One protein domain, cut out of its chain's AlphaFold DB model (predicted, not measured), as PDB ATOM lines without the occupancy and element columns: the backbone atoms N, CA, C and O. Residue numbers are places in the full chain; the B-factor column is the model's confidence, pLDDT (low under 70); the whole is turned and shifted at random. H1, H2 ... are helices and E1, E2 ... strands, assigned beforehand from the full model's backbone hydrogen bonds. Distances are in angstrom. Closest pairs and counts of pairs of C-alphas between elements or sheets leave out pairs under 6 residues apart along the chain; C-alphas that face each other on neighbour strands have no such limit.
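What this domain is: This is residues 25 to 208 of the 208 residues of an uncharacterized protein of Pseudallescheria apiosperma (UniProt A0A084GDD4). A strongly twisted sheet of five strands, E3 E2 E1 E4 E7, makes a wall with the helices H1 and H2 packed on one face, H2 running along the strands. Short H3 sits between H2 and E7 on one side and, on the other, a small outlying part in which H4 packs on the hairpin E8 and E9, far from E3; another small hairpin, E5 and E6, lies beyond the beginning of H2. The printed part has 184 residues with four named helices and nine named strands, along the chain E1 E2 E3 E4 H1 E5 E6 H2 E7 H3 E8 E9 H4; its three sheets are antiparallel, and the class is mixed, helices and strands. The whole is compact and rounded, with a radius of gyration of the C-alphas of 15.9 A and spans of 43 by 37 by 34 A.

How they stand to each other: The largest sheet has, strand beside strand, E3 (residues 61 to 66), E2 (47 to 58), E1 (28 to 36), E4 (81 to 88) and E7 (138 to 146), with E3 and E7 as edge strands. E1 E2 E3 form a meander, each strand the antiparallel neighbour of the one before, and E1 E2 E3 E4 a Greek key, a meander whose first strand is also the antiparallel neighbour of the fourth. Within hydrogen-bond range are N 52 and O 64 at 2.8 A between E2 and E3, N 32 and O 51 at 2.7 A between E1 and E2, N 35 and O 82 at 2.8 A between E1 and E4, and N 85 and O 144 at 2.8 A between E4 and E7. E2 bends by 95 degrees at residue 55, and E7 by 74 degrees at residue 141. H1 (94 to 103) and H2 (121 to 134) are on the same face, giving two layers, helices on one face of a sheet. H2 is over E2 and E1 at a height over the sheet of 8.1 A, and runs along the strands, at 21 degrees to E1 on the local plane. H1 has a height of 9.4 A and is over none of the strands, but only just: 2 of its 10 C-alphas fall on E2. H1 touches residues 128 to 132 of H2, the closest C-alphas being those of Leu 101 and Ala 128, 6.6 A apart; their lines are only just about perpendicular, at 73 degrees. H3 (157 to 161) only just touches H2, with 3 pairs of C-alphas within 8 A, the closest those of Arg 122 and Leu 161 at 6.3 A. H4 (196 to 206) is close to H3 but not clearly touching, the closest C-alphas being those of Asp 159 and Ile 201, 7.1 A apart. E8 (163 to 166) and E9 (169 to 172) form a hairpin, with N 164 and O 171 2.8 A apart; the closest C-alphas of E9 and H4 are those of Ala 172 and Glu 202, at 4.9 A. E5 (112 to 114) and E6 (117 to 119) form another hairpin, with N 119 and O 112 2.9 A apart. In H1, H2, H3 and H4 every O i to N i+4 pair is within hydrogen-bond range.

Where its parts are: E1 begins at C-alpha 28 (10.024, 8.612, 0.306) and is 21.8 A long; E2 measures 26.6 A, E4 20.8 A and E7 18.7 A. H2 begins at C-alpha 121 (22.085, 19.513, -15.502) and is 20.3 A long. H4, 15.4 A long, ends at C-alpha 206 (25.428, 41.420, -4.361).

The domain as a whole: The two C-alphas farthest apart, those of Glu 59 and Ser 207, are 47.2 A apart. The printed part has no cut. The links E3 to E4, 14 residues, and E9 to H4, 23 residues, are long; in the latter, residues 179 to 180 pair antiparallel with residues 109 to 110. Mean pLDDT of the printed part is 87.8; residues 38 to 46, 71 to 81 and 167 are under 70.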
ATOM      1  N   ARG A  25       7.839   0.667  -4.664       97.12
ATOM      2  CA  ARG A  25       6.876   0.754  -3.548       97.12
ATOM      3  C   ARG A  25       7.441   1.412  -2.284       97.12
ATOM      4  O   ARG A  25       6.693   1.623  -1.330       97.12
ATOM      5  N   THR A  26       8.739   1.711  -2.232       97.56
ATOM      6  CA  THR A  26       9.367   2.272  -1.029       97.56
ATOM      7  C   THR A  26       8.928   3.721  -0.818       97.56
ATOM      8  O   THR A  26       9.037   4.552  -1.717       97.56
ATOM      9  N   GLU A  27       8.443   4.037   0.386       97.88
ATOM     10  CA  GLU A  27       8.016   5.394   0.735       97.88
ATOM     11  C   GLU A  27       9.207   6.354   0.867       97.88
ATOM     12  O   GLU A  27      10.186   6.097   1.581       97.88
ATOM     13  N   CYS A  28       9.083   7.509   0.226       97.62
ATOM     14  CA  CYS A  28      10.024   8.612   0.306       97.62
ATOM     15  C   CYS A  28       9.866   9.346   1.642       97.62
ATOM     16  O   CYS A  28       8.760   9.655   2.084       97.62
ATOM     17  N   LEU A  29      10.990   9.657   2.283       95.00
ATOM     18  CA  LEU A  29      11.045  10.449   3.509       95.00
ATOM     19  C   LEU A  29      11.337  11.917   3.208       95.00
ATOM     20  O   LEU A  29      10.659  12.803   3.723       95.00
ATOM     21  N   LYS A  30      12.393  12.172   2.429       93.81
ATOM     22  CA  LYS A  30      12.894  13.517   2.118       93.81
ATOM     23  C   LYS A  30      13.503  13.546   0.729       93.81
ATOM     24  O   LYS A  30      14.155  12.590   0.321       93.81
ATOM     25  N   VAL A  31      13.359  14.678   0.056       95.38
ATOM     26  CA  VAL A  31      14.033  14.971  -1.208       95.38
ATOM     27  C   VAL A  31      15.097  16.028  -0.943       95.38
ATOM     28  O   VAL A  31      14.891  16.962  -0.169       95.38
ATOM     29  N   PHE A  32      16.251  15.874  -1.576       94.06
ATOM     30  CA  PHE A  32      17.354  16.813  -1.534       94.06
ATOM     31  C   PHE A  32      17.798  17.157  -2.947       94.06
ATOM     32  O   PHE A  32      17.972  16.275  -3.781       94.06
ATOM     33  N   VAL A  33      18.088  18.428  -3.186       94.69
ATOM     34  CA  VAL A  33      18.868  18.851  -4.349       94.69
ATOM     35  C   VAL A  33      20.323  18.956  -3.920       94.69
ATOM     36  O   VAL A  33      20.665  19.783  -3.067       94.69
ATOM     37  N   GLU A  34      21.178  18.085  -4.458       91.62
ATOM     38  CA  GLU A  34      22.609  18.082  -4.150       91.62
ATOM     39  C   GLU A  34      23.395  18.788  -5.253       91.62
ATOM     40  O   GLU A  34      23.346  18.409  -6.420       91.62
ATOM     41  N   PHE A  35      24.160  19.803  -4.865       88.38
ATOM     42  CA  PHE A  35      25.106  20.503  -5.718       88.38
ATOM     43  C   PHE A  35      26.487  19.890  -5.504       88.38
ATOM     44  O   PHE A  35      27.115  20.095  -4.459       88.38
ATOM     45  N   LEU A  36      26.953  19.142  -6.498       84.50
ATOM     46  CA  LEU A  36      28.256  18.496  -6.513       84.50
ATOM     47  C   LEU A  36      29.298  19.439  -7.115       84.50
ATOM     48  O   LEU A  36      29.103  20.015  -8.191       84.50
ATOM     49  N   GLN A  37      30.423  19.590  -6.425       73.44
ATOM     50  CA  GLN A  37      31.571  20.296  -6.971       73.44
ATOM     51  C   GLN A  37      32.276  19.417  -8.010       73.44
ATOM     52  O   GLN A  37      32.607  18.263  -7.753       73.44
ATOM     53  N   THR A  38      32.531  19.975  -9.188       64.88
ATOM     54  CA  THR A  38      33.301  19.321 -10.246       64.88
ATOM     55  C   THR A  38      34.763  19.759 -10.140       64.88
ATOM     56  O   THR A  38      35.097  20.940 -10.247       64.88
ATOM     57  N   SER A  39      35.666  18.816  -9.874       53.75
ATOM     58  CA  SER A  39      37.112  19.060  -9.901       53.75
ATOM     59  C   SER A  39      37.636  18.906 -11.330       53.75
ATOM     60  O   SER A  39      37.411  17.858 -11.925       53.75
ATOM     61  N   GLY A  40      38.369  19.883 -11.873       50.62
ATOM     62  CA  GLY A  40      39.132  19.668 -13.116       50.62
ATOM     63  C   GLY A  40      39.100  20.789 -14.152       50.62
ATOM     64  O   GLY A  40      39.939  20.797 -15.042       50.62
ATOM     65  N   ALA A  41      38.216  21.782 -14.025       53.41
ATOM     66  CA  ALA A  41      38.293  22.990 -14.844       53.41
ATOM     67  C   ALA A  41      37.945  24.224 -14.015       53.41
ATOM     68  O   ALA A  41      36.971  24.212 -13.261       53.41
ATOM     69  N   ALA A  42      38.684  25.321 -14.214       51.09
ATOM     70  CA  ALA A  42      38.475  26.604 -13.531       51.09
ATOM     71  C   ALA A  42      37.035  27.150 -13.651       51.09
ATOM     72  O   ALA A  42      36.651  28.047 -12.906       51.09
ATOM     73  N   ASN A  43      36.216  26.581 -14.547       55.72
ATOM     74  CA  ASN A  43      34.839  26.977 -14.820       55.72
ATOM     75  C   ASN A  43      33.798  25.848 -14.749       55.72
ATOM     76  O   ASN A  43      32.636  26.122 -15.040       55.72
ATOM     77  N   ALA A  44      34.147  24.629 -14.320       60.31
ATOM     78  CA  ALA A  44      33.201  23.511 -14.303       60.31
ATOM     79  C   ALA A  44      31.974  23.823 -13.419       60.31
ATOM     80  O   ALA A  44      32.105  24.252 -12.266       60.31
ATOM     81  N   LYS A  45      30.773  23.731 -14.001       67.88
ATOM     82  CA  LYS A  45      29.510  24.031 -13.310       67.88
ATOM     83  C   LYS A  45      29.259  22.979 -12.238       67.88
ATOM     84  O   LYS A  45      29.709  21.840 -12.372       67.88
ATOM     85  N   ASN A  46      28.565  23.370 -11.171       69.75
ATOM     86  CA  ASN A  46      28.157  22.404 -10.160       69.75
ATOM     87  C   ASN A  46      27.197  21.430 -10.842       69.75
ATOM     88  O   ASN A  46      26.190  21.872 -11.404       69.75
ATOM     89  N   HIS A  47      27.536  20.145 -10.815       83.25
ATOM     90  CA  HIS A  47      26.608  19.107 -11.230       83.25
ATOM     91  C   HIS A  47      25.496  19.043 -10.181       83.25
ATOM     92  O   HIS A  47      25.757  19.264  -8.997       83.25
ATOM     93  N   VAL A  48      24.255  18.839 -10.610       88.94
ATOM     94  CA  VAL A  48      23.102  18.871  -9.708       88.94
ATOM     95  C   VAL A  48      22.326  17.585  -9.865       88.94
ATOM     96  O   VAL A  48      22.051  17.172 -10.987       88.94
ATOM     97  N   ILE A  49      21.990  16.974  -8.735       92.12
ATOM     98  CA  ILE A  49      21.255  15.714  -8.673       92.12
ATOM     99  C   ILE A  49      20.089  15.827  -7.697       92.12
ATOM    100  O   ILE A  49      20.121  16.639  -6.764       92.12
ATOM    101  N   LEU A  50      19.087  14.975  -7.884       94.44
ATOM    102  CA  LEU A  50      17.993  14.796  -6.942       94.44
ATOM    103  C   LEU A  50      18.287  13.564  -6.085       94.44
ATOM    104  O   LEU A  50      18.333  12.451  -6.593       94.44
ATOM    105  N   LYS A  51      18.499  13.739  -4.785       95.00
ATOM    106  CA  LYS A  51      18.647  12.637  -3.832       95.00
ATOM    107  C   LYS A  51      17.339  12.445  -3.074       95.00
ATOM    108  O   LYS A  51      16.754  13.408  -2.598       95.00
ATOM    109  N   ILE A  52      16.909  11.204  -2.916       96.06
ATOM    110  CA  ILE A  52      15.673  10.837  -2.232       96.06
ATOM    111  C   ILE A  52      16.049   9.895  -1.097       96.06
ATOM    112  O   ILE A  52      16.572   8.816  -1.352       96.06
ATOM    113  N   ASP A  53      15.811  10.295   0.147       95.56
ATOM    114  CA  ASP A  53      15.968   9.416   1.308       95.56
ATOM    115  C   ASP A  53      14.670   8.620   1.510       95.56
ATOM    116  O   ASP A  53      13.574   9.174   1.402       95.56
ATOM    117  N   PHE A  54      14.786   7.336   1.839       96.75
ATOM    118  CA  PHE A  54      13.652   6.455   2.116       96.75
ATOM    119  C   PHE A  54      13.253   6.485   3.591       96.75
ATOM    120  O   PHE A  54      14.081   6.689   4.482       96.75
ATOM    121  N   LYS A  55      11.965   6.254   3.855       96.19
ATOM    122  CA  LYS A  55      11.413   6.167   5.215       96.19
ATOM    123  C   LYS A  55      11.876   4.904   5.934       96.19
ATOM    124  O   LYS A  55      12.155   4.944   7.131       96.19
ATOM    125  N   THR A  56      12.003   3.806   5.197       95.62
ATOM    126  CA  THR A  56      12.573   2.537   5.652       95.62
ATOM    127  C   THR A  56      13.673   2.098   4.692       95.62
ATOM    128  O   THR A  56      13.687   2.471   3.523       95.62
ATOM    129  N   THR A  57      14.640   1.330   5.192       93.81
ATOM    130  CA  THR A  57      15.665   0.741   4.320       93.81
ATOM    131  C   THR A  57      15.012  -0.320   3.431       93.81
ATOM    132  O   THR A  57      14.306  -1.185   3.946       93.81
ATOM    133  N   CYS A  58      15.264  -0.268   2.127       92.31
ATOM    134  CA  CYS A  58      14.806  -1.256   1.152       92.31
ATOM    135  C   CYS A  58      16.037  -1.968   0.593       92.31
ATOM    136  O   CYS A  58      16.907  -1.304   0.046       92.31
ATOM    137  N   GLU A  59      16.165  -3.281   0.810       89.44
ATOM    138  CA  GLU A  59      17.306  -4.084   0.319       89.44
ATOM    139  C   GLU A  59      18.694  -3.512   0.668       89.44
ATOM    140  O   GLU A  59      19.648  -3.598  -0.096       89.44
ATOM    141  N   GLY A  60      18.819  -2.898   1.846       89.81
ATOM    142  CA  GLY A  60      20.058  -2.241   2.284       89.81
ATOM    143  C   GLY A  60      20.223  -0.795   1.797       89.81
ATOM    144  O   GLY A  60      21.030  -0.056   2.365       89.81
ATOM    145  N   TYR A  61      19.411  -0.336   0.844       90.88
ATOM    146  CA  TYR A  61      19.394   1.047   0.372       90.88
ATOM    147  C   TYR A  61      18.600   1.955   1.314       90.88
ATOM    148  O   TYR A  61      17.469   1.669   1.707       90.88
ATOM    149  N   ARG A  62      19.191   3.103   1.659       94.31
ATOM    150  CA  ARG A  62      18.545   4.159   2.466       94.31
ATOM    151  C   ARG A  62      17.924   5.272   1.626       94.31
ATOM    152  O   ARG A  62      17.385   6.225   2.181       94.31
ATOM    153  N   GLY A  63      18.060   5.186   0.313       94.19
ATOM    154  CA  GLY A  63      17.648   6.217  -0.616       94.19
ATOM    155  C   GLY A  63      18.171   5.946  -2.017       94.19
ATOM    156  O   GLY A  63      18.927   4.999  -2.233       94.19
ATOM    157  N   THR A  64      17.800   6.816  -2.947       94.25
ATOM    158  CA  THR A  64      18.246   6.793  -4.341       94.25
ATOM    159  C   THR A  64      18.712   8.178  -4.792       94.25
ATOM    160  O   THR A  64      18.471   9.188  -4.121       94.25
ATOM    161  N   ARG A  65      19.409   8.235  -5.925       93.75
ATOM    162  CA  ARG A  65      19.786   9.468  -6.617       93.75
ATOM    163  C   ARG A  65      19.290   9.397  -8.052       93.75
ATOM    164  O   ARG A  65      19.489   8.392  -8.720       93.75
ATOM    165  N   ILE A  66      18.685  10.483  -8.511       92.50
ATOM    166  CA  ILE A  66      18.263  10.689  -9.892       92.50
ATOM    167  C   ILE A  66      19.152  11.785 -10.474       92.50
ATOM    168  O   ILE A  66      19.243  12.895  -9.939       92.50
ATOM    169  N   SER A  67      19.826  11.455 -11.566       89.94
ATOM    170  CA  SER A  67      20.765  12.328 -12.261       89.94
ATOM    171  C   SER A  67      20.754  12.012 -13.747       89.94
ATOM    172  O   SER A  67      20.645  10.848 -14.118       89.94
ATOM    173  N   MET A  68      20.927  13.036 -14.579       87.44
ATOM    174  CA  MET A  68      21.325  12.841 -15.971       87.44
ATOM    175  C   MET A  68      22.839  12.936 -16.040       87.44
ATOM    176  O   MET A  68      23.408  13.876 -15.482       87.44
ATOM    177  N   ASP A  69      23.476  11.997 -16.728       78.88
ATOM    178  CA  ASP A  69      24.925  11.989 -16.897       78.88
ATOM    179  C   ASP A  69      25.304  11.989 -18.378       78.88
ATOM    180  O   ASP A  69      24.599  11.446 -19.232       78.88
ATOM    181  N   VAL A  70      26.423  12.631 -18.690       70.88
ATOM    182  CA  VAL A  70      27.042  12.508 -20.007       70.88
ATOM    183  C   VAL A  70      27.870  11.232 -19.946       70.88
ATOM    184  O   VAL A  70      28.698  11.107 -19.053       70.88
ATOM    185  N   LYS A  71      27.700  10.304 -20.898       64.56
ATOM    186  CA  LYS A  71      28.601   9.145 -21.048       64.56
ATOM    187  C   LYS A  71      30.026   9.635 -21.363       64.56
ATOM    188  O   LYS A  71      30.414   9.730 -22.523       64.56
ATOM    189  N   PHE A  72      30.780  10.021 -20.340       50.50
ATOM    190  CA  PHE A  72      32.176  10.438 -20.396       50.50
ATOM    191  C   PHE A  72      32.833  10.128 -19.052       50.50
ATOM    192  O   PHE A  72      32.191  10.268 -18.015       50.50
ATOM    193  N   ASP A  73      34.126   9.793 -19.065       43.56
ATOM    194  CA  ASP A  73      34.965   9.540 -17.879       43.56
ATOM    195  C   ASP A  73      35.242  10.827 -17.065       43.56
ATOM    196  O   ASP A  73      36.378  11.171 -16.721       43.56
ATOM    197  N   LEU A  74      34.210  11.624 -16.793       45.25
ATOM    198  CA  LEU A  74      34.296  12.808 -15.961       45.25
ATOM    199  C   LEU A  74      34.353  12.356 -14.507       45.25
ATOM    200  O   LEU A  74      33.347  12.173 -13.832       45.25
ATOM    201  N   VAL A  75      35.584  12.218 -14.018       46.69
ATOM    202  CA  VAL A  75      35.893  12.001 -12.605       46.69
ATOM    203  C   VAL A  75      35.419  13.213 -11.794       46.69
ATOM    204  O   VAL A  75      36.183  14.134 -11.489       46.69
ATOM    205  N   ALA A  76      34.141  13.233 -11.425       46.19
ATOM    206  CA  ALA A  76      33.621  14.148 -10.427       46.19
ATOM    207  C   ALA A  76      34.220  13.745  -9.073       46.19
ATOM    208  O   ALA A  76      33.737  12.842  -8.395       46.19
ATOM    209  N   ARG A  77      35.315  14.390  -8.648       47.16
ATOM    210  CA  ARG A  77      35.793  14.222  -7.269       47.16
ATOM    211  C   ARG A  77      34.819  14.972  -6.372       47.16
ATOM    212  O   ARG A  77      34.899  16.194  -6.277       47.16
ATOM    213  N   GLY A  78      33.898  14.245  -5.740       45.81
ATOM    214  CA  GLY A  78      32.923  14.795  -4.796       45.81
ATOM    215  C   GLY A  78      33.587  15.245  -3.508       45.81
ATOM    216  O   GLY A  78      33.471  14.622  -2.457       45.81
ATOM    217  N   LEU A  79      34.313  16.347  -3.602       52.97
ATOM    218  CA  LEU A  79      34.831  17.074  -2.467       52.97
ATOM    219  C   LEU A  79      33.896  18.265  -2.277       52.97
ATOM    220  O   LEU A  79      33.886  19.191  -3.075       52.97
ATOM    221  N   MET A  80      33.096  18.171  -1.214       56.59
ATOM    222  CA  MET A  80      32.018  19.075  -0.803       56.59
ATOM    223  C   MET A  80      30.728  18.994  -1.625       56.59
ATOM    224  O   MET A  80      30.539  19.664  -2.639       56.59
ATOM    225  N   THR A  81      29.781  18.231  -1.086       63.56
ATOM    226  CA  THR A  81      28.379  18.266  -1.496       63.56
ATOM    227  C   THR A  81      27.646  19.310  -0.671       63.56
ATOM    228  O   THR A  81      27.716  19.298   0.562       63.56
ATOM    229  N   ARG A  82      26.922  20.212  -1.338       78.31
ATOM    230  CA  ARG A  82      25.917  21.034  -0.666       78.31
ATOM    231  C   ARG A  82      24.532  20.484  -0.982       78.31
ATOM    232  O   ARG A  82      24.166  20.459  -2.147       78.31
ATOM    233  N   SER A  83      23.761  20.102   0.030       79.50
ATOM    234  CA  SER A  83      22.422  19.520  -0.153       79.50
ATOM    235  C   SER A  83      21.345  20.467   0.374       79.50
ATOM    236  O   SER A  83      21.522  21.100   1.423       79.50
ATOM    237  N   ARG A  84      20.238  20.596  -0.358       86.19
ATOM    238  CA  ARG A  84      19.054  21.377   0.028       86.19
ATOM    239  C   ARG A  84      17.873  20.441   0.162       86.19
ATOM    240  O   ARG A  84      17.397  19.924  -0.838       86.19
ATOM    241  N   GLY A  85      17.485  20.176   1.401       80.31
ATOM    242  CA  GLY A  85      16.343  19.342   1.728       80.31
ATOM    243  C   GLY A  85      15.052  20.124   1.558       80.31
ATOM    244  O   GLY A  85      14.943  21.241   2.066       80.31
ATOM    245  N   ILE A  86      14.098  19.498   0.889       89.50
ATOM    246  CA  ILE A  86      12.732  19.970   0.709       89.50
ATOM    247  C   ILE A  86      11.751  18.927   1.249       89.50
ATOM    248  O   ILE A  86      12.096  17.746   1.405       89.50
ATOM    249  N   SER A  87      10.541  19.369   1.580       88.88
ATOM    250  CA  SER A  87       9.503  18.476   2.094       88.88
ATOM    251  C   SER A  87       8.900  17.635   0.974       88.88
ATOM    252  O   SER A  87       8.774  18.084  -0.164       88.88
ATOM    253  N   VAL A  88       8.510  16.414   1.329       89.94
ATOM    254  CA  VAL A  88       7.826  15.462   0.451       89.94
ATOM    255  C   VAL A  88       6.443  15.200   1.025       89.94
ATOM    256  O   VAL A  88       6.283  15.168   2.249       89.94
ATOM    257  N   HIS A  89       5.452  15.002   0.159       91.06
ATOM    258  CA  HIS A  89       4.119  14.597   0.578       91.06
ATOM    259  C   HIS A  89       4.183  13.302   1.418       91.06
ATOM    260  O   HIS A  89       4.922  12.376   1.068       91.06
ATOM    261  N   PRO A  90       3.418  13.192   2.521       89.31
ATOM    262  CA  PRO A  90       3.400  11.985   3.338       89.31
ATOM    263  C   PRO A  90       3.079  10.723   2.530       89.31
ATOM    264  O   PRO A  90       2.183  10.730   1.685       89.31
ATOM    265  N   ASN A  91       3.788   9.634   2.845       93.25
ATOM    266  CA  ASN A  91       3.611   8.298   2.264       93.25
ATOM    267  C   ASN A  91       3.741   8.247   0.729       93.25
ATOM    268  O   ASN A  91       3.145   7.378   0.100       93.25
ATOM    269  N   LEU A  92       4.496   9.169   0.120       96.62
ATOM    270  CA  LEU A  92       4.736   9.184  -1.323       96.62
ATOM    271  C   LEU A  92       5.655   8.014  -1.730       96.62
ATOM    272  O   LEU A  92       6.828   8.021  -1.343       96.62
ATOM    273  N   PRO A  93       5.187   7.026  -2.511       97.69
ATOM    274  CA  PRO A  93       6.045   5.958  -3.014       97.69
ATOM    275  C   PRO A  93       7.039   6.493  -4.049       97.69
ATOM    276  O   PRO A  93       6.740   7.451  -4.765       97.69
ATOM    277  N   LEU A  94       8.203   5.856  -4.175       97.50
ATOM    278  CA  LEU A  94       9.183   6.217  -5.202       97.50
ATOM    279  C   LEU A  94       8.599   6.117  -6.619       97.50
ATOM    280  O   LEU A  94       8.932   6.956  -7.456       97.50
ATOM    281  N   SER A  95       7.704   5.156  -6.877       97.88
ATOM    282  CA  SER A  95       7.053   4.993  -8.181       97.88
ATOM    283  C   SER A  95       6.375   6.268  -8.650       97.88
ATOM    284  O   SER A  95       6.551   6.648  -9.792       97.88
ATOM    285  N   TYR A  96       5.722   7.017  -7.763       98.06
ATOM    286  CA  TYR A  96       5.020   8.242  -8.147       98.06
ATOM    287  C   TYR A  96       5.991   9.287  -8.703       98.06
ATOM    288  O   TYR A  96       5.681   9.967  -9.679       98.06
ATOM    289  N   ILE A  97       7.185   9.393  -8.111       97.56
ATOM    290  CA  ILE A  97       8.242  10.274  -8.612       97.56
ATOM    291  C   ILE A  97       8.731   9.766  -9.970       97.56
ATOM    292  O   ILE A  97       8.759  10.542 -10.922       97.56
ATOM    293  N   ILE A  98       9.094   8.486 -10.071       97.88
ATOM    294  CA  ILE A  98       9.647   7.907 -11.302       97.88
ATOM    295  C   ILE A  98       8.638   7.970 -12.451       97.88
ATOM    296  O   ILE A  98       8.947   8.552 -13.489       97.88
ATOM    297  N   ASP A  99       7.426   7.464 -12.242       97.75
ATOM    298  CA  ASP A  99       6.334   7.448 -13.215       97.75
ATOM    299  C   ASP A  99       6.032   8.859 -13.709       97.75
ATOM    300  O   ASP A  99       5.816   9.063 -14.896       97.75
ATOM    301  N   THR A 100       6.092   9.861 -12.830       97.94
ATOM    302  CA  THR A 100       5.900  11.263 -13.216       97.94
ATOM    303  C   THR A 100       7.017  11.765 -14.130       97.94
ATOM    304  O   THR A 100       6.739  12.382 -15.159       97.94
ATOM    305  N   LEU A 101       8.284  11.497 -13.804       97.50
ATOM    306  CA  LEU A 101       9.406  11.900 -14.661       97.50
ATOM    307  C   LEU A 101       9.366  11.182 -16.022       97.50
ATOM    308  O   LEU A 101       9.675  11.790 -17.050       97.50
ATOM    309  N   LEU A 102       8.962   9.910 -16.036       96.81
ATOM    310  CA  LEU A 102       8.815   9.110 -17.251       96.81
ATOM    311  C   LEU A 102       7.618   9.557 -18.095       96.81
ATOM    312  O   LEU A 102       7.774   9.773 -19.294       96.81
ATOM    313  N   HIS A 103       6.457   9.780 -17.477       97.00
ATOM    314  CA  HIS A 103       5.231  10.239 -18.133       97.00
ATOM    315  C   HIS A 103       5.428  11.585 -18.832       97.00
ATOM    316  O   HIS A 103       4.978  11.778 -19.959       97.00
ATOM    317  N   HIS A 104       6.161  12.501 -18.196       97.00
ATOM    318  CA  HIS A 104       6.536  13.784 -18.790       97.00
ATOM    319  C   HIS A 104       7.750  13.696 -19.730       97.00
ATOM    320  O   HIS A 104       8.230  14.726 -20.193       97.00
ATOM    321  N   ARG A 105       8.260  12.492 -20.019       96.00
ATOM    322  CA  ARG A 105       9.401  12.236 -20.916       96.00
ATOM    323  C   ARG A 105      10.657  13.037 -20.569       96.00
ATOM    324  O   ARG A 105      11.446  13.395 -21.437       96.00
ATOM    325  N   LEU A 106      10.880  13.299 -19.279       96.19
ATOM    326  CA  LEU A 106      12.067  14.028 -18.822       96.19
ATOM    327  C   LEU A 106      13.356  13.206 -18.962       96.19
ATOM    328  O   LEU A 106      14.438  13.784 -18.975       96.19
ATOM    329  N   HIS A 107      13.242  11.881 -19.086       93.81
ATOM    330  CA  HIS A 107      14.359  10.981 -19.384       93.81
ATOM    331  C   HIS A 107      14.893  11.155 -20.819       93.81
ATOM    332  O   HIS A 107      16.074  10.917 -21.050       93.81
ATOM    333  N   ASP A 108      14.089  11.682 -21.752       93.50
ATOM    334  CA  ASP A 108      14.507  12.022 -23.122       93.50
ATOM    335  C   ASP A 108      15.183  13.405 -23.183       93.50
ATOM    336  O   ASP A 108      14.787  14.313 -23.930       93.50
ATOM    337  N   PHE A 109      16.200  13.582 -22.342       93.38
ATOM    338  CA  PHE A 109      16.929  14.830 -22.175       93.38
ATOM    339  C   PHE A 109      18.351  14.746 -22.733       93.38
ATOM    340  O   PHE A 109      19.076  13.770 -22.546       93.38
ATOM    341  N   TYR A 110      18.779  15.837 -23.361       90.12
ATOM    342  CA  TYR A 110      20.070  15.971 -24.013       90.12
ATOM    343  C   TYR A 110      20.823  17.181 -23.470       90.12
ATOM    344  O   TYR A 110      20.296  18.293 -23.375       90.12
ATOM    345  N   PHE A 111      22.102  16.982 -23.169       89.06
ATOM    346  CA  PHE A 111      22.993  18.077 -22.814       89.06
ATOM    347  C   PHE A 111      23.339  18.919 -24.040       89.06
ATOM    348  O   PHE A 111      23.720  18.395 -25.086       89.06
ATOM    349  N   THR A 112      23.306  20.240 -23.882       87.62
ATOM    350  CA  THR A 112      23.819  21.158 -24.902       87.62
ATOM    351  C   THR A 112      25.344  21.194 -24.805       87.62
ATOM    352  O   THR A 112      25.877  21.413 -23.718       87.62
ATOM    353  N   ASN A 113      26.059  21.005 -25.919       83.56
ATOM    354  CA  ASN A 113      27.519  21.128 -25.971       83.56
ATOM    355  C   ASN A 113      27.922  22.444 -26.650       83.56
ATOM    356  O   ASN A 113      27.645  22.646 -27.829       83.56
ATOM    357  N   ILE A 114      28.590  23.334 -25.911       80.12
ATOM    358  CA  ILE A 114      29.155  24.582 -26.446       80.12
ATOM    359  C   ILE A 114      30.620  24.654 -26.029       80.12
ATOM    360  O   ILE A 114      30.928  24.664 -24.836       80.12
ATOM    361  N   ASN A 115      31.529  24.738 -27.005       81.50
ATOM    362  CA  ASN A 115      32.978  24.806 -26.779       81.50
ATOM    363  C   ASN A 115      33.501  23.669 -25.874       81.50
ATOM    364  O   ASN A 115      34.246  23.922 -24.924       81.50
ATOM    365  N   ALA A 116      33.075  22.428 -26.147       74.88
ATOM    366  CA  ALA A 116      33.432  21.225 -25.385       74.88
ATOM    367  C   ALA A 116      33.009  21.261 -23.902       74.88
ATOM    368  O   ALA A 116      33.612  20.609 -23.048       74.88
ATOM    369  N   ARG A 117      31.967  22.033 -23.580       75.25
ATOM    370  CA  ARG A 117      31.342  22.068 -22.255       75.25
ATOM    371  C   ARG A 117      29.886  21.662 -22.377       75.25
ATOM    372  O   ARG A 117      29.194  22.134 -23.274       75.25
ATOM    373  N   TYR A 118      29.443  20.819 -21.452       81.31
ATOM    374  CA  TYR A 118      28.077  20.318 -21.392       81.31
ATOM    375  C   TYR A 118      27.231  21.156 -20.434       81.31
ATOM    376  O   TYR A 118      27.666  21.495 -19.329       81.31
ATOM    377  N   TYR A 119      26.015  21.471 -20.864       85.50
ATOM    378  CA  TYR A 119      25.072  22.318 -20.148       85.50
ATOM    379  C   TYR A 119      23.706  21.653 -20.051       85.50
ATOM    380  O   TYR A 119      23.319  20.884 -20.929       85.50
ATOM    381  N   GLY A 120      22.987  21.968 -18.973       90.38
ATOM    382  CA  GLY A 120      21.609  21.526 -18.784       90.38
ATOM    383  C   GLY A 120      21.338  20.641 -17.562       90.38
ATOM    384  O   GLY A 120      20.180  20.369 -17.288       90.38
ATOM    385  N   CYS A 121      22.341  20.269 -16.750       90.44
ATOM    386  CA  CYS A 121      22.085  19.513 -15.502       90.44
ATOM    387  C   CYS A 121      21.052  20.224 -14.603       90.44
ATOM    388  O   CYS A 121      20.136  19.611 -14.067       90.44
ATOM    389  N   ARG A 122      21.197  21.547 -14.459       93.62
ATOM    390  CA  ARG A 122      20.274  22.381 -13.675       93.62
ATOM    391  C   ARG A 122      18.915  22.537 -14.344       93.62
ATOM    392  O   ARG A 122      17.933  22.627 -13.626       93.62
ATOM    393  N   ASP A 123      18.871  22.557 -15.677       95.75
ATOM    394  CA  ASP A 123      17.625  22.608 -16.452       95.75
ATOM    395  C   ASP A 123      16.811  21.337 -16.211       95.75
ATOM    396  O   ASP A 123      15.669  21.425 -15.782       95.75
ATOM    397  N   PHE A 124      17.435  20.162 -16.341       96.06
ATOM    398  CA  PHE A 124      16.800  18.886 -16.017       96.06
ATOM    399  C   PHE A 124      16.222  18.873 -14.594       96.06
ATOM    400  O   PHE A 124      15.039  18.593 -14.415       96.06
ATOM    401  N   ILE A 125      17.022  19.237 -13.584       96.75
ATOM    402  CA  ILE A 125      16.557  19.252 -12.189       96.75
ATOM    403  C   ILE A 125      15.457  20.297 -11.968       96.75
ATOM    404  O   ILE A 125      14.493  20.014 -11.261       96.75
ATOM    405  N   ALA A 126      15.557  21.479 -12.583       97.38
ATOM    406  CA  ALA A 126      14.513  22.495 -12.500       97.38
ATOM    407  C   ALA A 126      13.189  21.980 -13.074       97.38
ATOM    408  O   ALA A 126      12.160  22.094 -12.415       97.38
ATOM    409  N   GLN A 127      13.217  21.353 -14.252       98.00
ATOM    410  CA  GLN A 127      12.017  20.801 -14.880       98.00
ATOM    411  C   GLN A 127      11.441  19.620 -14.090       98.00
ATOM    412  O   GLN A 127      10.232  19.575 -13.868       98.00
ATOM    413  N   ALA A 128      12.290  18.730 -13.567       97.69
ATOM    414  CA  ALA A 128      11.865  17.650 -12.680       97.69
ATOM    415  C   ALA A 128      11.138  18.189 -11.437       97.69
ATOM    416  O   ALA A 128      10.038  17.745 -11.120       97.69
ATOM    417  N   LEU A 129      11.703  19.190 -10.758       97.88
ATOM    418  CA  LEU A 129      11.074  19.805  -9.585       97.88
ATOM    419  C   LEU A 129       9.774  20.533  -9.938       97.88
ATOM    420  O   LEU A 129       8.821  20.468  -9.166       97.88
ATOM    421  N   THR A 130       9.704  21.199 -11.092       97.88
ATOM    422  CA  THR A 130       8.475  21.861 -11.550       97.88
ATOM    423  C   THR A 130       7.337  20.864 -11.719       97.88
ATOM    424  O   THR A 130       6.242  21.100 -11.207       97.88
ATOM    425  N   VAL A 131       7.599  19.725 -12.364       97.69
ATOM    426  CA  VAL A 131       6.592  18.677 -12.557       97.69
ATOM    427  C   VAL A 131       6.202  18.030 -11.220       97.69
ATOM    428  O   VAL A 131       5.018  17.874 -10.927       97.69
ATOM    429  N   LEU A 132       7.164  17.707 -10.350       97.75
ATOM    430  CA  LEU A 132       6.853  17.140  -9.028       97.75
ATOM    431  C   LEU A 132       6.038  18.116  -8.162       97.75
ATOM    432  O   LEU A 132       5.128  17.702  -7.441       97.75
ATOM    433  N   ARG A 133       6.319  19.420  -8.261       97.12
ATOM    434  CA  ARG A 133       5.537  20.471  -7.603       97.12
ATOM    435  C   ARG A 133       4.122  20.558  -8.171       97.12
ATOM    436  O   ARG A 133       3.188  20.692  -7.386       97.12
ATOM    437  N   SER A 134       3.934  20.473  -9.491       96.88
ATOM    438  CA  SER A 134       2.586  20.520 -10.084       96.88
ATOM    439  C   SER A 134       1.721  19.325  -9.678       96.88
ATOM    440  O   SER A 134       0.504  19.457  -9.624       96.88
ATOM    441  N   GLN A 135       2.343  18.192  -9.328       97.12
ATOM    442  CA  GLN A 135       1.667  17.028  -8.744       97.12
ATOM    443  C   GLN A 135       1.497  17.109  -7.216       97.12
ATOM    444  O   GLN A 135       0.991  16.174  -6.602       97.12
ATOM    445  N   THR A 136       1.906  18.210  -6.571       96.12
ATOM    446  CA  THR A 136       1.889  18.415  -5.105       96.12
ATOM    447  C   THR A 136       2.754  17.434  -4.299       96.12
ATOM    448  O   THR A 136       2.611  17.314  -3.084       96.12
ATOM    449  N   TYR A 137       3.692  16.746  -4.955       97.50
ATOM    450  CA  TYR A 137       4.557  15.747  -4.318       97.50
ATOM    451  C   TYR A 137       5.649  16.363  -3.453       97.50
ATOM    452  O   TYR A 137       6.126  15.722  -2.516       97.50
ATOM    453  N   ILE A 138       6.047  17.592  -3.772       96.62
ATOM    454  CA  ILE A 138       7.072  18.334  -3.050       96.62
ATOM    455  C   ILE A 138       6.599  19.747  -2.731       96.62
ATOM    456  O   ILE A 138       5.838  20.355  -3.487       96.62
ATOM    457  N   ASP A 139       7.130  20.280  -1.640       95.56
ATOM    458  CA  ASP A 139       7.124  21.709  -1.351       95.56
ATOM    459  C   ASP A 139       8.496  22.277  -1.749       95.56
ATOM    460  O   ASP A 139       9.500  21.780  -1.243       95.56
ATOM    461  N   PRO A 140       8.600  23.273  -2.650       94.25
ATOM    462  CA  PRO A 140       9.893  23.791  -3.092       94.25
ATOM    463  C   PRO A 140      10.671  24.572  -2.021       94.25
ATOM    464  O   PRO A 140      11.832  24.916  -2.274       94.25
ATOM    465  N   TYR A 141      10.080  24.870  -0.859       96.56
ATOM    466  CA  TYR A 141      10.772  25.585   0.210       96.56
ATOM    467  C   TYR A 141      11.833  24.710   0.899       96.56
ATOM    468  O   TYR A 141      11.623  23.552   1.273       96.56
ATOM    469  N   ILE A 142      13.013  25.291   1.080       94.88
ATOM    470  CA  ILE A 142      14.189  24.684   1.685       94.88
ATOM    471  C   ILE A 142      13.964  24.604   3.192       94.88
ATOM    472  O   ILE A 142      14.068  25.590   3.916       94.88
ATOM    473  N   VAL A 143      13.740  23.390   3.685       93.56
ATOM    474  CA  VAL A 143      13.606  23.119   5.126       93.56
ATOM    475  C   VAL A 143      14.945  22.805   5.790       93.56
ATOM    476  O   VAL A 143      15.063  22.813   7.016       93.56
ATOM    477  N   ARG A 144      15.971  22.461   4.999       90.19
ATOM    478  CA  ARG A 144      17.302  22.117   5.515       90.19
ATOM    479  C   ARG A 144      18.399  22.406   4.500       90.19
ATOM    480  O   ARG A 144      18.331  21.948   3.365       90.19
ATOM    481  N   SER A 145      19.482  23.030   4.953       88.62
ATOM    482  CA  SER A 145      20.711  23.199   4.171       88.62
ATOM    483  C   SER A 145      21.882  22.473   4.824       88.62
ATOM    484  O   SER A 145      22.058  22.529   6.039       88.62
ATOM    485  N   ILE A 146      22.677  21.767   4.020       87.31
ATOM    486  CA  ILE A 146      23.922  21.122   4.448       87.31
ATOM    487  C   ILE A 146      25.045  21.580   3.501       87.31
ATOM    488  O   ILE A 146      24.850  21.511   2.284       87.31
ATOM    489  N   PRO A 147      26.198  22.059   4.008       84.75
ATOM    490  CA  PRO A 147      26.385  22.546   5.377       84.75
ATOM    491  C   PRO A 147      25.462  23.745   5.664       84.75
ATOM    492  O   PRO A 147      25.026  24.424   4.734       84.75
ATOM    493  N   THR A 148      25.169  23.996   6.943       84.56
ATOM    494  CA  THR A 148      24.309  25.116   7.375       84.56
ATOM    495  C   THR A 148      25.004  26.474   7.265       84.56
ATOM    496  O   THR A 148      24.330  27.484   7.145       84.56
ATOM    497  N   ASN A 149      26.342  26.503   7.309       81.88
ATOM    498  CA  ASN A 149      27.142  27.725   7.228       81.88
ATOM    499  C   ASN A 149      27.919  27.770   5.891       81.88
ATOM    500  O   ASN A 149      28.576  26.777   5.545       81.88
ATOM    501  N   PRO A 150      27.870  28.882   5.134       83.38
ATOM    502  CA  PRO A 150      26.979  30.041   5.307       83.38
ATOM    503  C   PRO A 150      25.498  29.687   5.169       83.38
ATOM    504  O   PRO A 150      25.147  28.756   4.432       83.38
ATOM    505  N   GLU A 151      24.671  30.458   5.875       87.69
ATOM    506  CA  GLU A 151      23.214  30.397   5.776       87.69
ATOM    507  C   GLU A 151      22.768  30.685   4.341       87.69
ATOM    508  O   GLU A 151      23.391  31.466   3.622       87.69
ATOM    509  N   MET A 152      21.723  29.990   3.894       87.81
ATOM    510  CA  MET A 152      21.228  30.138   2.532       87.81
ATOM    511  C   MET A 152      20.496  31.470   2.396       87.81
ATOM    512  O   MET A 152      19.563  31.699   3.158       87.81
ATOM    513  N   PRO A 153      20.854  32.320   1.420       92.06
ATOM    514  CA  PRO A 153      20.177  33.601   1.250       92.06
ATOM    515  C   PRO A 153      18.809  33.462   0.574       92.06
ATOM    516  O   PRO A 153      18.078  34.438   0.479       92.06
ATOM    517  N   VAL A 154      18.474  32.265   0.087       94.31
ATOM    518  CA  VAL A 154      17.206  31.953  -0.577       94.31
ATOM    519  C   VAL A 154      16.498  30.824   0.159       94.31
ATOM    520  O   VAL A 154      17.143  29.911   0.687       94.31
ATOM    521  N   ASP A 155      15.173  30.872   0.148       95.31
ATOM    522  CA  ASP A 155      14.288  29.889   0.766       95.31
ATOM    523  C   ASP A 155      13.710  28.891  -0.246       95.31
ATOM    524  O   ASP A 155      13.253  27.831   0.156       95.31
ATOM    525  N   SER A 156      13.760  29.171  -1.549       96.00
ATOM    526  CA  SER A 156      13.266  28.284  -2.604       96.00
ATOM    527  C   SER A 156      14.391  27.493  -3.264       96.00
ATOM    528  O   SER A 156      15.450  28.019  -3.630       96.00
ATOM    529  N   VAL A 157      14.144  26.203  -3.499       96.00
ATOM    530  CA  VAL A 157      15.075  25.341  -4.230       96.00
ATOM    531  C   VAL A 157      15.265  25.783  -5.685       96.00
ATOM    532  O   VAL A 157      16.352  25.604  -6.233       96.00
ATOM    533  N   PHE A 158      14.254  26.410  -6.298       97.00
ATOM    534  CA  PHE A 158      14.359  26.937  -7.661       97.00
ATOM    535  C   PHE A 158      15.350  28.098  -7.740       97.00
ATOM    536  O   PHE A 158      16.148  28.157  -8.673       97.00
ATOM    537  N   ASP A 159      15.379  28.960  -6.725       96.44
ATOM    538  CA  ASP A 159      16.353  30.050  -6.667       96.44
ATOM    539  C   ASP A 159      17.752  29.512  -6.411       96.44
ATOM    540  O   ASP A 159      18.708  29.928  -7.061       96.44
ATOM    541  N   ALA A 160      17.878  28.508  -5.539       95.00
ATOM    542  CA  ALA A 160      19.157  27.854  -5.288       95.00
ATOM    543  C   ALA A 160      19.769  27.242  -6.566       95.00
ATOM    544  O   ALA A 160      20.997  27.189  -6.689       95.00
ATOM    545  N   LEU A 161      18.954  26.814  -7.540       95.19
ATOM    546  CA  LEU A 161      19.433  26.360  -8.855       95.19
ATOM    547  C   LEU A 161      20.038  27.494  -9.699       95.19
ATOM    548  O   LEU A 161      20.950  27.234 -10.488       95.19
ATOM    549  N   GLY A 162      19.595  28.735  -9.494       94.69
ATOM    550  CA  GLY A 162      20.168  29.956 -10.068       94.69
ATOM    551  C   GLY A 162      21.422  30.461  -9.350       94.69
ATOM    552  O   GLY A 162      21.904  31.552  -9.643       94.69
ATOM    553  N   MET A 163      21.968  29.692  -8.403       92.44
ATOM    554  CA  MET A 163      23.153  30.062  -7.631       92.44
ATOM    555  C   MET A 163      24.334  29.130  -7.905       92.44
ATOM    556  O   MET A 163      24.207  27.998  -8.383       92.44
ATOM    557  N   ARG A 164      25.540  29.577  -7.565       88.00
ATOM    558  CA  ARG A 164      26.750  28.756  -7.533       88.00
ATOM    559  C   ARG A 164      27.464  28.902  -6.200       88.00
ATOM    560  O   ARG A 164      27.619  29.999  -5.674       88.00
ATOM    561  N   PHE A 165      27.949  27.767  -5.703       83.69
ATOM    562  CA  PHE A 165      28.633  27.650  -4.420       83.69
ATOM    563  C   PHE A 165      30.136  27.475  -4.662       83.69
ATOM    564  O   PHE A 165      30.544  26.473  -5.256       83.69
ATOM    565  N   ARG A 166      30.958  28.440  -4.234       74.75
ATOM    566  CA  ARG A 166      32.427  28.414  -4.373       74.75
ATOM    567  C   ARG A 166      33.090  28.965  -3.118       74.75
ATOM    568  O   ARG A 166      32.694  30.017  -2.643       74.75
ATOM    569  N   GLY A 167      34.111  28.271  -2.605       67.62
ATOM    570  CA  GLY A 167      35.015  28.820  -1.581       67.62
ATOM    571  C   GLY A 167      34.337  29.321  -0.300       67.62
ATOM    572  O   GLY A 167      34.858  30.224   0.337       67.62
ATOM    573  N   GLY A 168      33.170  28.775   0.056       70.12
ATOM    574  CA  GLY A 168      32.402  29.232   1.216       70.12
ATOM    575  C   GLY A 168      31.416  30.372   0.947       70.12
ATOM    576  O   GLY A 168      30.680  30.688   1.865       70.12
ATOM    577  N   GLY A 169      31.337  30.922  -0.270       81.44
ATOM    578  CA  GLY A 169      30.400  31.990  -0.646       81.44
ATOM    579  C   GLY A 169      29.385  31.603  -1.730       81.44
ATOM    580  O   GLY A 169      29.341  30.459  -2.211       81.44
ATOM    581  N   PHE A 170      28.579  32.593  -2.113       87.31
ATOM    582  CA  PHE A 170      27.520  32.505  -3.118       87.31
ATOM    583  C   PHE A 170      27.834  33.397  -4.319       87.31
ATOM    584  O   PHE A 170      28.500  34.417  -4.198       87.31
ATOM    585  N   SER A 171      27.352  33.005  -5.491       90.75
ATOM    586  CA  SER A 171      27.372  33.834  -6.701       90.75
ATOM    587  C   SER A 171      26.126  33.528  -7.516       90.75
ATOM    588  O   SER A 171      25.699  32.367  -7.545       90.75
ATOM    589  N   ALA A 172      25.539  34.540  -8.152       92.56
ATOM    590  CA  ALA A 172      24.463  34.312  -9.104       92.56
ATOM    591  C   ALA A 172      25.018  33.552 -10.304       92.56
ATOM    592  O   ALA A 172      26.144  33.776 -10.759       92.56
ATOM    593  N   PHE A 173      24.258  32.566 -10.751       92.31
ATOM    594  CA  PHE A 173      24.665  31.695 -11.830       92.31
ATOM    595  C   PHE A 173      23.421  31.098 -12.491       92.31
ATOM    596  O   PHE A 173      22.958  30.037 -12.051       92.31
ATOM    597  N   PRO A 174      22.876  31.781 -13.513       93.88
ATOM    598  CA  PRO A 174      21.631  31.388 -14.151       93.88
ATOM    599  C   PRO A 174      21.648  29.947 -14.672       93.88
ATOM    600  O   PRO A 174      22.702  29.341 -14.897       93.88
ATOM    601  N   ILE A 175      20.456  29.382 -14.840       94.94
ATOM    602  CA  ILE A 175      20.262  28.040 -15.374       94.94
ATOM    603  C   ILE A 175      20.549  28.060 -16.875       94.94
ATOM    604  O   ILE A 175      19.917  28.781 -17.647       94.94
ATOM    605  N   ASP A 176      21.477  27.209 -17.292       92.19
ATOM    606  CA  ASP A 176      21.703  26.922 -18.700       92.19
ATOM    607  C   ASP A 176      20.760  25.838 -19.191       92.19
ATOM    608  O   ASP A 176      20.613  24.806 -18.536       92.19
ATOM    609  N   ARG A 177      20.219  26.042 -20.390       93.81
ATOM    610  CA  ARG A 177      19.295  25.117 -21.042       93.81
ATOM    611  C   ARG A 177      20.020  23.882 -21.587       93.81
ATOM    612  O   ARG A 177      21.063  23.988 -22.240       93.81
ATOM    613  N   GLY A 178      19.434  22.717 -21.344       93.50
ATOM    614  CA  GLY A 178      19.643  21.534 -22.174       93.50
ATOM    615  C   GLY A 178      18.631  21.496 -23.317       93.50
ATOM    616  O   GLY A 178      18.069  22.524 -23.709       93.50
ATOM    617  N   SER A 179      18.353  20.303 -23.821       93.44
ATOM    618  CA  SER A 179      17.313  20.059 -24.815       93.44
ATOM    619  C   SER A 179      16.440  18.888 -24.383       93.44
ATOM    620  O   SER A 179      16.948  17.889 -23.886       93.44
ATOM    621  N   PHE A 180      15.134  19.010 -24.587       94.12
ATOM    622  CA  PHE A 180      14.176  17.929 -24.382       94.12
ATOM    623  C   PHE A 180      13.590  17.553 -25.739       94.12
ATOM    624  O   PHE A 180      13.266  18.449 -26.520       94.12
ATOM    625  N   ALA A 181      13.457  16.258 -26.028       91.50
ATOM    626  CA  ALA A 181      12.868  15.826 -27.298       91.50
ATOM    627  C   ALA A 181      11.371  16.159 -27.378       91.50
ATOM    628  O   ALA A 181      10.901  16.657 -28.397       91.50
ATOM    629  N   GLU A 182      10.636  15.897 -26.295       91.38
ATOM    630  CA  GLU A 182       9.166  15.951 -26.298       91.38
ATOM    631  C   GLU A 182       8.567  16.717 -25.113       91.38
ATOM    632  O   GLU A 182       7.365  16.974 -25.080       91.38
ATOM    633  N   PHE A 183       9.388  17.118 -24.143       95.56
ATOM    634  CA  PHE A 183       8.917  17.859 -22.980       95.56
ATOM    635  C   PHE A 183       8.920  19.371 -23.233       95.56
ATOM    636  O   PHE A 183       9.946  19.967 -23.575       95.56
ATOM    637  N   GLN A 184       7.773  20.014 -23.005       95.62
ATOM    638  CA  GLN A 184       7.667  21.468 -23.041       95.62
ATOM    639  C   GLN A 184       8.221  22.068 -21.747       95.62
ATOM    640  O   GLN A 184       7.601  21.995 -20.688       95.62
ATOM    641  N   ARG A 185       9.386  22.709 -21.859       95.69
ATOM    642  CA  ARG A 185      10.037  23.417 -20.755       95.69
ATOM    643  C   ARG A 185       9.120  24.488 -20.155       95.69
ATOM    644  O   ARG A 185       8.593  25.335 -20.876       95.69
ATOM    645  N   VAL A 186       9.029  24.510 -18.830       96.69
ATOM    646  CA  VAL A 186       8.470  25.630 -18.067       96.69
ATOM    647  C   VAL A 186       9.587  26.630 -17.799       96.69
ATOM    648  O   VAL A 186      10.601  26.259 -17.221       96.69
ATOM    649  N   GLU A 187       9.433  27.885 -18.220       95.50
ATOM    650  CA  GLU A 187      10.447  28.933 -17.984       95.50
ATOM    651  C   GLU A 187      10.016  29.982 -16.954       95.50
ATOM    652  O   GLU A 187      10.857  30.641 -16.340       95.50
ATOM    653  N   GLU A 188       8.709  30.134 -16.748       94.94
ATOM    654  CA  GLU A 188       8.159  31.142 -15.851       94.94
ATOM    655  C   GLU A 188       8.622  30.917 -14.404       94.94
ATOM    656  O   GLU A 188       8.520  29.820 -13.856       94.94
ATOM    657  N   GLY A 189       9.155  31.975 -13.788       93.06
ATOM    658  CA  GLY A 189       9.632  31.949 -12.404       93.06
ATOM    659  C   GLY A 189      10.961  31.218 -12.184       93.06
ATOM    660  O   GLY A 189      11.412  31.145 -11.044       93.06
ATOM    661  N   LEU A 190      11.613  30.707 -13.235       97.31
ATOM    662  CA  LEU A 190      12.919  30.060 -13.121       97.31
ATOM    663  C   LEU A 190      14.074  31.022 -13.459       97.31
ATOM    664  O   LEU A 190      13.956  31.868 -14.356       97.31
ATOM    665  N   PRO A 191      15.226  30.903 -12.774       96.88
ATOM    666  CA  PRO A 191      16.366  31.792 -12.972       96.88
ATOM    667  C   PRO A 191      17.205  31.393 -14.195       96.88
ATOM    668  O   PRO A 191      18.397  31.113 -14.080       96.88
ATOM    669  N   TYR A 192      16.583  31.329 -15.372       96.75
ATOM    670  CA  TYR A 192      17.291  31.209 -16.647       96.75
ATOM    671  C   TYR A 192      18.059  32.485 -16.983       96.75
ATOM    672  O   TYR A 192      17.721  33.575 -16.528       96.75
ATOM    673  N   ASP A 193      19.080  32.343 -17.826       92.88
ATOM    674  CA  ASP A 193      19.812  33.495 -18.347       92.88
ATOM    675  C   ASP A 193      18.866  34.507 -19.019       92.88
ATOM    676  O   ASP A 193      17.968  34.124 -19.778       92.88
ATOM    677  N   GLY A 194      19.049  35.787 -18.687       92.69
ATOM    678  CA  GLY A 194      18.191  36.894 -19.114       92.69
ATOM    679  C   GLY A 194      16.821  36.990 -18.426       92.69
ATOM    680  O   GLY A 194      16.059  37.902 -18.749       92.69
ATOM    681  N   SER A 195      16.472  36.094 -17.495       96.38
ATOM    682  CA  SER A 195      15.193  36.176 -16.781       96.38
ATOM    683  C   SER A 195      15.225  37.218 -15.660       96.38
ATOM    684  O   SER A 195      16.261  37.482 -15.046       96.38
ATOM    685  N   TRP A 196      14.060  37.790 -15.342       96.50
ATOM    686  CA  TRP A 196      13.923  38.712 -14.209       96.50
ATOM    687  C   TRP A 196      14.324  38.047 -12.883       96.50
ATOM    688  O   TRP A 196      14.924  38.692 -12.027       96.50
ATOM    689  N   ARG A 197      14.061  36.738 -12.740       96.75
ATOM    690  CA  ARG A 197      14.403  35.981 -11.533       96.75
ATOM    691  C   ARG A 197      15.912  35.805 -11.376       96.75
ATOM    692  O   ARG A 197      16.421  35.877 -10.263       96.75
ATOM    693  N   ALA A 198      16.644  35.621 -12.475       96.00
ATOM    694  CA  ALA A 198      18.104  35.597 -12.442       96.00
ATOM    695  C   ALA A 198      18.691  36.944 -11.979       96.00
ATOM    696  O   ALA A 198      19.583  36.954 -11.131       96.00
ATOM    697  N   ALA A 199      18.149  38.064 -12.473       95.81
ATOM    698  CA  ALA A 199      18.569  39.404 -12.058       95.81
ATOM    699  C   ALA A 199      18.280  39.679 -10.570       95.81
ATOM    700  O   ALA A 199      19.089  40.287  -9.871       95.81
ATOM    701  N   GLU A 200      17.150  39.193 -10.054       96.06
ATOM    702  CA  GLU A 200      16.807  39.313  -8.635       96.06
ATOM    703  C   GLU A 200      17.784  38.539  -7.737       96.06
ATOM    704  O   GLU A 200      18.267  39.082  -6.744       96.06
ATOM    705  N   ILE A 201      18.141  37.305  -8.114       95.38
ATOM    706  CA  ILE A 201      19.148  36.509  -7.394       95.38
ATOM    707  C   ILE A 201      20.512  37.211  -7.407       95.38
ATOM    708  O   ILE A 201      21.221  37.202  -6.401       95.38
ATOM    709  N   GLU A 202      20.892  37.835  -8.522       94.75
ATOM    710  CA  GLU A 202      22.126  38.621  -8.622       94.75
ATOM    711  C   GLU A 202      22.121  39.839  -7.699       94.75
ATOM    712  O   GLU A 202      23.091  40.052  -6.964       94.75
ATOM    713  N   SER A 203      21.017  40.586  -7.664       94.88
ATOM    714  CA  SER A 203      20.850  41.712  -6.744       94.88
ATOM    715  C   SER A 203      20.913  41.266  -5.284       94.88
ATOM    716  O   SER A 203      21.585  41.907  -4.479       94.88
ATOM    717  N   LEU A 204      20.244  40.162  -4.943       93.94
ATOM    718  CA  LEU A 204      20.242  39.595  -3.597       93.94
ATOM    719  C   LEU A 204      21.661  39.220  -3.161       93.94
ATOM    720  O   LEU A 204      22.106  39.632  -2.095       93.94
ATOM    721  N   ILE A 205      22.397  38.483  -3.994       91.56
ATOM    722  CA  ILE A 205      23.751  38.030  -3.652       91.56
ATOM    723  C   ILE A 205      24.737  39.195  -3.567       91.56
ATOM    724  O   ILE A 205      25.616  39.172  -2.715       91.56
ATOM    725  N   SER A 206      24.580  40.221  -4.405       89.81
ATOM    726  CA  SER A 206      25.428  41.420  -4.361       89.81
ATOM    727  C   SER A 206      25.236  42.254  -3.088       89.81
ATOM    728  O   SER A 206      26.040  43.144  -2.823       89.81
ATOM    729  N   SER A 207      24.173  41.987  -2.320       88.88
ATOM    730  CA  SER A 207      23.875  42.662  -1.051       88.88
ATOM    731  C   SER A 207      24.378  41.924   0.202       88.88
ATOM    732  O   SER A 207      24.254  42.472   1.297       88.88
ATOM    733  N   LEU A 208      24.926  40.708   0.045       85.31
ATOM    734  CA  LEU A 208      25.476  39.865   1.121       85.31
ATOM    735  C   LEU A 208      26.954  40.169   1.390       85.31
ATOM    736  O   LEU A 208      27.338  40.124   2.580       85.31
TER     737      LEU A 208